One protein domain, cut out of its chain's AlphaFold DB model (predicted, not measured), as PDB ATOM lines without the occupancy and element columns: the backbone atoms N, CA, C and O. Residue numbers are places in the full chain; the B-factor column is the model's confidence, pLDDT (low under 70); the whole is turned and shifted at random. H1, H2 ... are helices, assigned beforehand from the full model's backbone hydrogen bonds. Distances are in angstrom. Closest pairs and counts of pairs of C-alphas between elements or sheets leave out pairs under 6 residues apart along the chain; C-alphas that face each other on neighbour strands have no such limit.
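Overview. This is residues 4 to 68 of the 68 residues of an uncharacterized protein of Acidithiobacillus ferrivorans (UniProt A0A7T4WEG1). Look first for a corner of two helices, H3 and H2, joined by a tight link and set nearly square like an L; a third helix, H1, lies well away from them at the far end of a long strand-free link, with open space between. H1 touches neither of the other helices. The printed part has 65 residues with three named helices, H1, H2 and H3 along the chain, and no named strand; its class is all helix. It is loose, with a radius of gyration of the C-alphas of 15.1 A and spans of 38 by 29 by 21 A.

Arrangement. Begin with the longest helix, H3, residues 52 to 67. Its residues 52 to 55 alone touch residues 41 to 45 of H2, residues 35 to 48; the closest C-alphas are those of Val 45 and Lys 52, 6.4 A apart. Their lines are about perpendicular, at 75 degrees. H1, residues 4 to 17, is apart from both. In H1, H2 and H3 every O i to N i+4 pair is within hydrogen-bond range.

Along the chain. Find C-alpha 52 at (4.596, -32.494, 18.446); from there H3 runs 22.7 A to C-alpha 67. H2 runs 20.2 A from Leu 35 to Thr 48. H1 begins at C-alpha 4, at (26.204, -44.934, 22.452), and runs 19.8 A to Thr 17.

Size, cuts and confidence. The two C-alphas farthest apart are those of Glu 4 and Asp 68, 46.9 A. The printed part has no cut. The link from H1 to H2, residues 18 to 34, is long; that from H2 to H3 is tight. Residues 4 to 13, 30 to 40 and 57 to 68 stand free. In this predicted model pLDDT is under 70 at residues 4, 6, 13 to 25 and 68.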
ATOM      1  N   GLU A   4      25.830 -45.476  23.767       57.78
ATOM      2  CA  GLU A   4      26.204 -44.934  22.452       57.78
ATOM      3  C   GLU A   4      25.031 -44.226  21.758       57.78
ATOM      4  O   GLU A   4      25.193 -43.115  21.252       57.78
ATOM      5  N   SER A   5      23.818 -44.782  21.857       74.31
ATOM      6  CA  SER A   5      22.602 -44.202  21.268       74.31
ATOM      7  C   SER A   5      22.242 -42.841  21.882       74.31
ATOM      8  O   SER A   5      21.834 -41.907  21.183       74.31
ATOM      9  N   ASN A   6      22.459 -42.673  23.191       69.38
ATOM     10  CA  ASN A   6      22.204 -41.404  23.879       69.38
ATOM     11  C   ASN A   6      23.240 -40.338  23.515       69.38
ATOM     12  O   ASN A   6      22.884 -39.175  23.303       69.38
ATOM     13  N   ARG A   7      24.513 -40.729  23.400       77.19
ATOM     14  CA  ARG A   7      25.604 -39.812  23.053       77.19
ATOM     15  C   ARG A   7      25.451 -39.269  21.633       77.19
ATOM     16  O   ARG A   7      25.611 -38.067  21.420       77.19
ATOM     17  N   GLU A   8      25.058 -40.114  20.685       78.31
ATOM     18  CA  GLU A   8      24.754 -39.697  19.311       78.31
ATOM     19  C   GLU A   8      23.517 -38.802  19.212       78.31
ATOM     20  O   GLU A   8      23.498 -37.852  18.427       78.31
ATOM     21  N   ARG A   9      22.474 -39.072  20.007       72.94
ATOM     22  CA  ARG A   9      21.290 -38.202  20.089       72.94
ATOM     23  C   ARG A   9      21.647 -36.825  20.639       72.94
ATOM     24  O   ARG A   9      21.237 -35.820  20.066       72.94
ATOM     25  N   GLN A  10      22.457 -36.767  21.695       73.44
ATOM     26  CA  GLN A  10      22.934 -35.505  22.263       73.44
ATOM     27  C   GLN A  10      23.863 -34.748  21.316       73.44
ATOM     28  O   GLN A  10      23.832 -33.521  21.291       73.44
ATOM     29  N   LYS A  11      24.703 -35.454  20.553       78.75
ATOM     30  CA  LYS A  11      25.563 -34.846  19.533       78.75
ATOM     31  C   LYS A  11      24.720 -34.217  18.421       78.75
ATOM     32  O   LYS A  11      24.863 -33.028  18.176       78.75
ATOM     33  N   ARG A  12      23.757 -34.958  17.859       71.44
ATOM     34  CA  ARG A  12      22.813 -34.443  16.849       71.44
ATOM     35  C   ARG A  12      21.964 -33.282  17.361       71.44
ATOM     36  O   ARG A  12      21.694 -32.348  16.616       71.44
ATOM     37  N   TRP A  13      21.544 -33.329  18.626       65.94
ATOM     38  CA  TRP A  13      20.840 -32.217  19.261       65.94
ATOM     39  C   TRP A  13      21.745 -30.988  19.364       65.94
ATOM     40  O   TRP A  13      21.377 -29.933  18.870       65.94
ATOM     41  N   ARG A  14      22.964 -31.135  19.900       65.00
ATOM     42  CA  ARG A  14      23.947 -30.046  20.000       65.00
ATOM     43  C   ARG A  14      24.281 -29.437  18.641       65.00
ATOM     44  O   ARG A  14      24.208 -28.227  18.501       65.00
ATOM     45  N   GLU A  15      24.574 -30.253  17.635       66.88
ATOM     46  CA  GLU A  15      24.909 -29.797  16.277       66.88
ATOM     47  C   GLU A  15      23.752 -29.075  15.578       66.88
ATOM     48  O   GLU A  15      23.980 -28.213  14.733       66.88
ATOM     49  N   ARG A  16      22.506 -29.411  15.924       62.72
ATOM     50  CA  ARG A  16      21.310 -28.743  15.402       62.72
ATOM     51  C   ARG A  16      20.984 -27.453  16.163       62.72
ATOM     52  O   ARG A  16      20.461 -26.527  15.561       62.72
ATOM     53  N   THR A  17      21.295 -27.405  17.456       56.16
ATOM     54  CA  THR A  17      21.025 -26.276  18.363       56.16
ATOM     55  C   THR A  17      22.108 -25.189  18.288       56.16
ATOM     56  O   THR A  17      21.795 -24.019  18.448       56.16
ATOM     57  N   LEU A  18      23.372 -25.552  18.034       53.59
ATOM     58  CA  LEU A  18      24.536 -24.646  18.066       53.59
ATOM     59  C   LEU A  18      24.900 -24.021  16.707       53.59
ATOM     60  O   LEU A  18      25.892 -23.307  16.620       53.59
ATOM     61  N   LYS A  19      24.151 -24.305  15.632       54.31
ATOM     62  CA  LYS A  19      24.405 -23.720  14.301       54.31
ATOM     63  C   LYS A  19      23.911 -22.276  14.148       54.31
ATOM     64  O   LYS A  19      24.265 -21.636  13.165       54.31
ATOM     65  N   GLU A  20      23.143 -21.761  15.102       51.75
ATOM     66  CA  GLU A  20      22.713 -20.362  15.143       51.75
ATOM     67  C   GLU A  20      23.459 -19.663  16.285       51.75
ATOM     68  O   GLU A  20      23.490 -20.167  17.408       51.75
ATOM     69  N   SER A  21      24.088 -18.526  15.979       49.94
ATOM     70  CA  SER A  21      24.932 -17.729  16.889       49.94
ATOM     71  C   SER A  21      24.252 -17.361  18.219       49.94
ATOM     72  O   SER A  21      24.952 -17.070  19.183       49.94
ATOM     73  N   ASP A  22      22.919 -17.437  18.282       52.78
ATOM     74  CA  ASP A  22      22.085 -17.126  19.448       52.78
ATOM     75  C   ASP A  22      21.198 -18.311  19.886       52.78
ATOM     76  O   ASP A  22      20.137 -18.122  20.476       52.78
ATOM     77  N   GLY A  23      21.590 -19.556  19.589       55.41
ATOM     78  CA  GLY A  23      20.771 -20.739  19.877       55.41
ATOM     79  C   GLY A  23      19.394 -20.707  19.189       55.41
ATOM     80  O   GLY A  23      19.057 -19.764  18.475       55.41
ATOM     81  N   PRO A  24      18.554 -21.741  19.359       55.22
ATOM     82  CA  PRO A  24      17.229 -21.714  18.772       55.22
ATOM     83  C   PRO A  24      16.377 -20.718  19.573       55.22
ATOM     84  O   PRO A  24      16.057 -20.972  20.738       55.22
ATOM     85  N   GLN A  25      16.006 -19.596  18.952       69.06
ATOM     86  CA  GLN A  25      15.044 -18.636  19.505       69.06
ATOM     87  C   GLN A  25      13.653 -19.286  19.565       69.06
ATOM     88  O   GLN A  25      12.809 -19.115  18.688       69.06
ATOM     89  N   LEU A  26      13.429 -20.114  20.584       76.12
ATOM     90  CA  LEU A  26      12.166 -20.803  20.813       76.12
ATOM     91  C   LEU A  26      11.379 -20.077  21.897       76.12
ATOM     92  O   LEU A  26      11.838 -19.942  23.030       76.12
ATOM     93  N   THR A  27      10.149 -19.694  21.577       82.31
ATOM     94  CA  THR A  27       9.179 -19.237  22.574       82.31
ATOM     95  C   THR A  27       8.481 -20.444  23.201       82.31
ATOM     96  O   THR A  27       8.016 -21.347  22.502       82.31
ATOM     97  N   ARG A  28       8.391 -20.481  24.537       85.62
ATOM     98  CA  ARG A  28       7.654 -21.535  25.250       85.62
ATOM     99  C   ARG A  28       6.148 -21.331  25.068       85.62
ATOM    100  O   ARG A  28       5.600 -20.356  25.565       85.62
ATOM    101  N   LEU A  29       5.484 -22.294  24.432       87.38
ATOM    102  CA  LEU A  29       4.026 -22.368  24.332       87.38
ATOM    103  C   LEU A  29       3.491 -23.388  25.346       87.38
ATOM    104  O   LEU A  29       3.838 -24.567  25.282       87.38
ATOM    105  N   GLN A  30       2.657 -22.941  26.287       93.75
ATOM    106  CA  GLN A  30       1.896 -23.814  27.184       93.75
ATOM    107  C   GLN A  30       0.413 -23.524  27.012       93.75
ATOM    108  O   GLN A  30      -0.016 -22.391  27.200       93.75
ATOM    109  N   VAL A  31      -0.352 -24.551  26.660       94.12
ATOM    110  CA  VAL A  31      -1.795 -24.461  26.440       94.12
ATOM    111  C   VAL A  31      -2.466 -25.722  26.960       94.12
ATOM    112  O   VAL A  31      -1.861 -26.797  26.962       94.12
ATOM    113  N   TYR A  32      -3.718 -25.581  27.373       97.25
ATOM    114  CA  TYR A  32      -4.624 -26.707  27.540       97.25
ATOM    115  C   TYR A  32      -5.420 -26.868  26.248       97.25
ATOM    116  O   TYR A  32      -5.814 -25.878  25.636       97.25
ATOM    117  N   ILE A  33      -5.609 -28.111  25.822       96.38
ATOM    118  CA  ILE A  33      -6.395 -28.472  24.643       96.38
ATOM    119  C   ILE A  33      -7.365 -29.581  25.028       96.38
ATOM    120  O   ILE A  33      -7.106 -30.330  25.973       96.38
ATOM    121  N   GLU A  34      -8.455 -29.688  24.278       98.44
ATOM    122  CA  GLU A  34      -9.437 -30.752  24.459       98.44
ATOM    123  C   GLU A  34      -8.830 -32.144  24.235       98.44
ATOM    124  O   GLU A  34      -7.849 -32.315  23.502       98.44
ATOM    125  N   LEU A  35      -9.446 -33.155  24.853       97.62
ATOM    126  CA  LEU A  35      -9.013 -34.554  24.750       97.62
ATOM    127  C   LEU A  35      -8.951 -35.039  23.296       97.62
ATOM    128  O   LEU A  35      -8.011 -35.736  22.917       97.62
ATOM    129  N   GLU A  36      -9.929 -34.642  22.482       97.94
ATOM    130  CA  GLU A  36      -9.994 -34.984  21.059       97.94
ATOM    131  C   GLU A  36      -8.820 -34.374  20.282       97.94
ATOM    132  O   GLU A  36      -8.073 -35.092  19.617       97.94
ATOM    133  N   ALA A  37      -8.549 -33.080  20.478       96.94
ATOM    134  CA  ALA A  37      -7.415 -32.402  19.851       96.94
ATOM    135  C   ALA A  37      -6.061 -33.014  20.264       96.94
ATOM    136  O   ALA A  37      -5.126 -33.097  19.460       96.94
ATOM    137  N   ALA A  38      -5.939 -33.477  21.512       97.06
ATOM    138  CA  ALA A  38      -4.755 -34.197  21.967       97.06
ATOM    139  C   ALA A  38      -4.598 -35.557  21.260       97.06
ATOM    140  O   ALA A  38      -3.480 -35.918  20.878       97.06
ATOM    141  N   ALA A  39      -5.694 -36.294  21.054       98.06
ATOM    142  CA  ALA A  39      -5.689 -37.563  20.329       98.06
ATOM    143  C   ALA A  39      -5.305 -37.377  18.850       98.06
ATOM    144  O   ALA A  39      -4.484 -38.137  18.325       98.06
ATOM    145  N   ASP A  40      -5.814 -36.329  18.206       97.81
ATOM    146  CA  ASP A  40      -5.465 -35.984  16.827       97.81
ATOM    147  C   ASP A  40      -3.985 -35.628  16.684       97.81
ATOM    148  O   ASP A  40      -3.308 -36.116  15.774       97.81
ATOM    149  N   LEU A  41      -3.439 -34.844  17.620       96.88
ATOM    150  CA  LEU A  41      -2.013 -34.520  17.642       96.88
ATOM    151  C   LEU A  41      -1.147 -35.789  17.727       96.88
ATOM    152  O   LEU A  41      -0.149 -35.904  17.010       96.88
ATOM    153  N   GLU A  42      -1.527 -36.758  18.564       97.75
ATOM    154  CA  GLU A  42      -0.845 -38.056  18.643       97.75
ATOM    155  C   GLU A  42      -0.959 -38.847  17.334       97.75
ATOM    156  O   GLU A  42       0.023 -39.439  16.872       97.75
ATOM    157  N   GLN A  43      -2.130 -38.843  16.693       98.00
ATOM    158  CA  GLN A  43      -2.322 -39.526  15.416       98.00
ATOM    159  C   GLN A  43      -1.453 -38.910  14.308       98.00
ATOM    160  O   GLN A  43      -0.829 -39.647  13.539       98.00
ATOM    161  N   ILE A  44      -1.362 -37.578  14.249       97.38
ATOM    162  CA  ILE A  44      -0.501 -36.850  13.307       97.38
ATOM    163  C   ILE A  44       0.958 -37.245  13.518       97.38
ATOM    164  O   ILE A  44       1.634 -37.620  12.558       97.38
ATOM    165  N   VAL A  45       1.436 -37.220  14.765       97.50
ATOM    166  CA  VAL A  45       2.805 -37.627  15.123       97.50
ATOM    167  C   VAL A  45       3.094 -39.053  14.652       97.50
ATOM    168  O   VAL A  45       4.120 -39.291  14.015       97.50
ATOM    169  N   ARG A  46       2.171 -39.996  14.884       97.44
ATOM    170  CA  ARG A  46       2.327 -41.396  14.458       97.44
ATOM    171  C   ARG A  46       2.366 -41.560  12.940       97.44
ATOM    172  O   ARG A  46       3.208 -42.299  12.442       97.44
ATOM    173  N   LYS A  47       1.472 -40.890  12.206       97.50
ATOM    174  CA  LYS A  47       1.362 -41.021  10.741       97.50
ATOM    175  C   LYS A  47       2.515 -40.351   9.994       97.50
ATOM    176  O   LYS A  47       2.921 -40.833   8.944       97.50
ATOM    177  N   THR A  48       3.024 -39.238  10.514       96.19
ATOM    178  CA  THR A  48       4.032 -38.410   9.827       96.19
ATOM    179  C   THR A  48       5.460 -38.651  10.316       96.19
ATOM    180  O   THR A  48       6.413 -38.262   9.644       96.19
ATOM    181  N   GLY A  49       5.627 -39.236  11.506       95.25
ATOM    182  CA  GLY A  49       6.917 -39.305  12.197       95.25
ATOM    183  C   GLY A  49       7.400 -37.951  12.734       95.25
ATOM    184  O   GLY A  49       8.551 -37.828  13.156       95.25
ATOM    185  N   TRP A  50       6.559 -36.914  12.707       95.19
ATOM    186  CA  TRP A  50       6.908 -35.588  13.209       95.19
ATOM    187  C   TRP A  50       6.960 -35.544  14.732       95.19
ATOM    188  O   TRP A  50       6.307 -36.310  15.430       95.19
ATOM    189  N   THR A  51       7.702 -34.577  15.274       94.19
ATOM    190  CA  THR A  51       7.559 -34.228  16.691       94.19
ATOM    191  C   THR A  51       6.312 -33.366  16.886       94.19
ATOM    192  O   THR A  51       5.919 -32.632  15.978       94.19
ATOM    193  N   LYS A  52       5.729 -33.376  18.095       93.94
ATOM    194  CA  LYS A  52       4.596 -32.494  18.446       93.94
ATOM    195  C   LYS A  52       4.871 -31.028  18.106       93.94
ATOM    196  O   LYS A  52       3.998 -30.352  17.585       93.94
ATOM    197  N   ARG A  53       6.109 -30.566  18.324       93.38
ATOM    198  CA  ARG A  53       6.552 -29.221  17.932       93.38
ATOM    199  C   ARG A  53       6.368 -28.972  16.436       93.38
ATOM    200  O   ARG A  53       5.750 -27.985  16.072       93.38
ATOM    201  N   VAL A  54       6.876 -29.864  15.583       93.50
ATOM    202  CA  VAL A  54       6.766 -29.712  14.120       93.50
ATOM    203  C   VAL A  54       5.302 -29.734  13.682       93.50
ATOM    204  O   VAL A  54       4.916 -28.937  12.831       93.50
ATOM    205  N   ALA A  55       4.479 -30.595  14.285       96.38
ATOM    206  CA  ALA A  55       3.045 -30.635  14.014       96.38
ATOM    207  C   ALA A  55       2.352 -29.309  14.380       96.38
ATOM    208  O   ALA A  55       1.658 -28.740  13.539       96.38
ATOM    209  N   ILE A  56       2.600 -28.778  15.583       95.06
ATOM    210  CA  ILE A  56       2.025 -27.510  16.061       95.06
ATOM    211  C   ILE A  56       2.513 -26.325  15.217       95.06
ATOM    212  O   ILE A  56       1.696 -25.551  14.730       95.06
ATOM    213  N   GLU A  57       3.822 -26.200  14.976       94.50
ATOM    214  CA  GLU A  57       4.383 -25.131  14.135       94.50
ATOM    215  C   GLU A  57       3.804 -25.173  12.711       94.50
ATOM    216  O   GLU A  57       3.530 -24.132  12.118       94.50
ATOM    217  N   THR A  58       3.584 -26.370  12.159       95.69
ATOM    218  CA  THR A  58       2.969 -26.534  10.834       95.69
ATOM    219  C   THR A  58       1.498 -26.128  10.842       95.69
ATOM    220  O   THR A  58       1.061 -25.457   9.910       95.69
ATOM    221  N   ALA A  59       0.738 -26.503  11.874       94.88
ATOM    222  CA  ALA A  59      -0.663 -26.113  12.014       94.88
ATOM    223  C   ALA A  59      -0.811 -24.588  12.131       94.88
ATOM    224  O   ALA A  59      -1.596 -24.003  11.391       94.88
ATOM    225  N   ILE A  60       0.012 -23.940  12.964       94.06
ATOM    226  CA  ILE A  60       0.033 -22.476  13.113       94.06
ATOM    227  C   ILE A  60       0.372 -21.799  11.780       94.06
ATOM    228  O   ILE A  60      -0.306 -20.859  11.390       94.06
ATOM    229  N   LYS A  61       1.377 -22.294  11.042       94.62
ATOM    230  CA  LYS A  61       1.743 -21.742   9.723       94.62
ATOM    231  C   LYS A  61       0.637 -21.878   8.680       94.62
ATOM    232  O   LYS A  61       0.543 -21.025   7.807       94.62
ATOM    233  N   LYS A  62      -0.140 -22.963   8.718       95.62
ATOM    234  CA  LYS A  62      -1.298 -23.134   7.832       95.62
ATOM    235  C   LYS A  62      -2.392 -22.143   8.204       95.62
ATOM    236  O   LYS A  62      -2.779 -21.360   7.356       95.62
ATOM    237  N   LEU A  63      -2.763 -22.104   9.484       95.19
ATOM    238  CA  LEU A  63      -3.777 -21.184   9.989       95.19
ATOM    239  C   LEU A  63      -3.423 -19.719   9.700       95.19
ATOM    240  O   LEU A  63      -4.289 -18.975   9.273       95.19
ATOM    241  N   ALA A  64      -2.158 -19.321   9.875       94.50
ATOM    242  CA  ALA A  64      -1.690 -17.968   9.571       94.50
ATOM    243  C   ALA A  64      -1.937 -17.569   8.106       94.50
ATOM    244  O   ALA A  64      -2.306 -16.437   7.844       94.50
ATOM    245  N   ARG A  65      -1.789 -18.505   7.157       94.38
ATOM    246  CA  ARG A  65      -2.064 -18.249   5.733       94.38
ATOM    247  C   ARG A  65      -3.549 -18.140   5.416       94.38
ATOM    248  O   ARG A  65      -3.888 -17.577   4.387       94.38
ATOM    249  N   ASP A  66      -4.395 -18.742   6.243       93.19
ATOM    250  CA  ASP A  66      -5.843 -18.750   6.045       93.19
ATOM    251  C   ASP A  66      -6.508 -17.496   6.645       93.19
ATOM    252  O   ASP A  66      -7.681 -17.242   6.377       93.19
ATOM    253  N   VAL A  67      -5.786 -16.735   7.481       91.69
ATOM    254  CA  VAL A  67      -6.275 -15.503   8.136       91.69
ATOM    255  C   VAL A  67      -5.674 -14.212   7.568       91.69
ATOM    256  O   VAL A  67      -6.136 -13.138   7.953       91.69
ATOM    257  N   ASP A  68      -4.673 -14.319   6.690       66.31
ATOM    258  CA  ASP A  68      -4.111 -13.219   5.890       66.31
ATOM    259  C   ASP A  68      -4.917 -13.020   4.591       66.31
ATOM    260  O   ASP A  68      -5.136 -11.847   4.203       66.31
TER     261      ASP A  68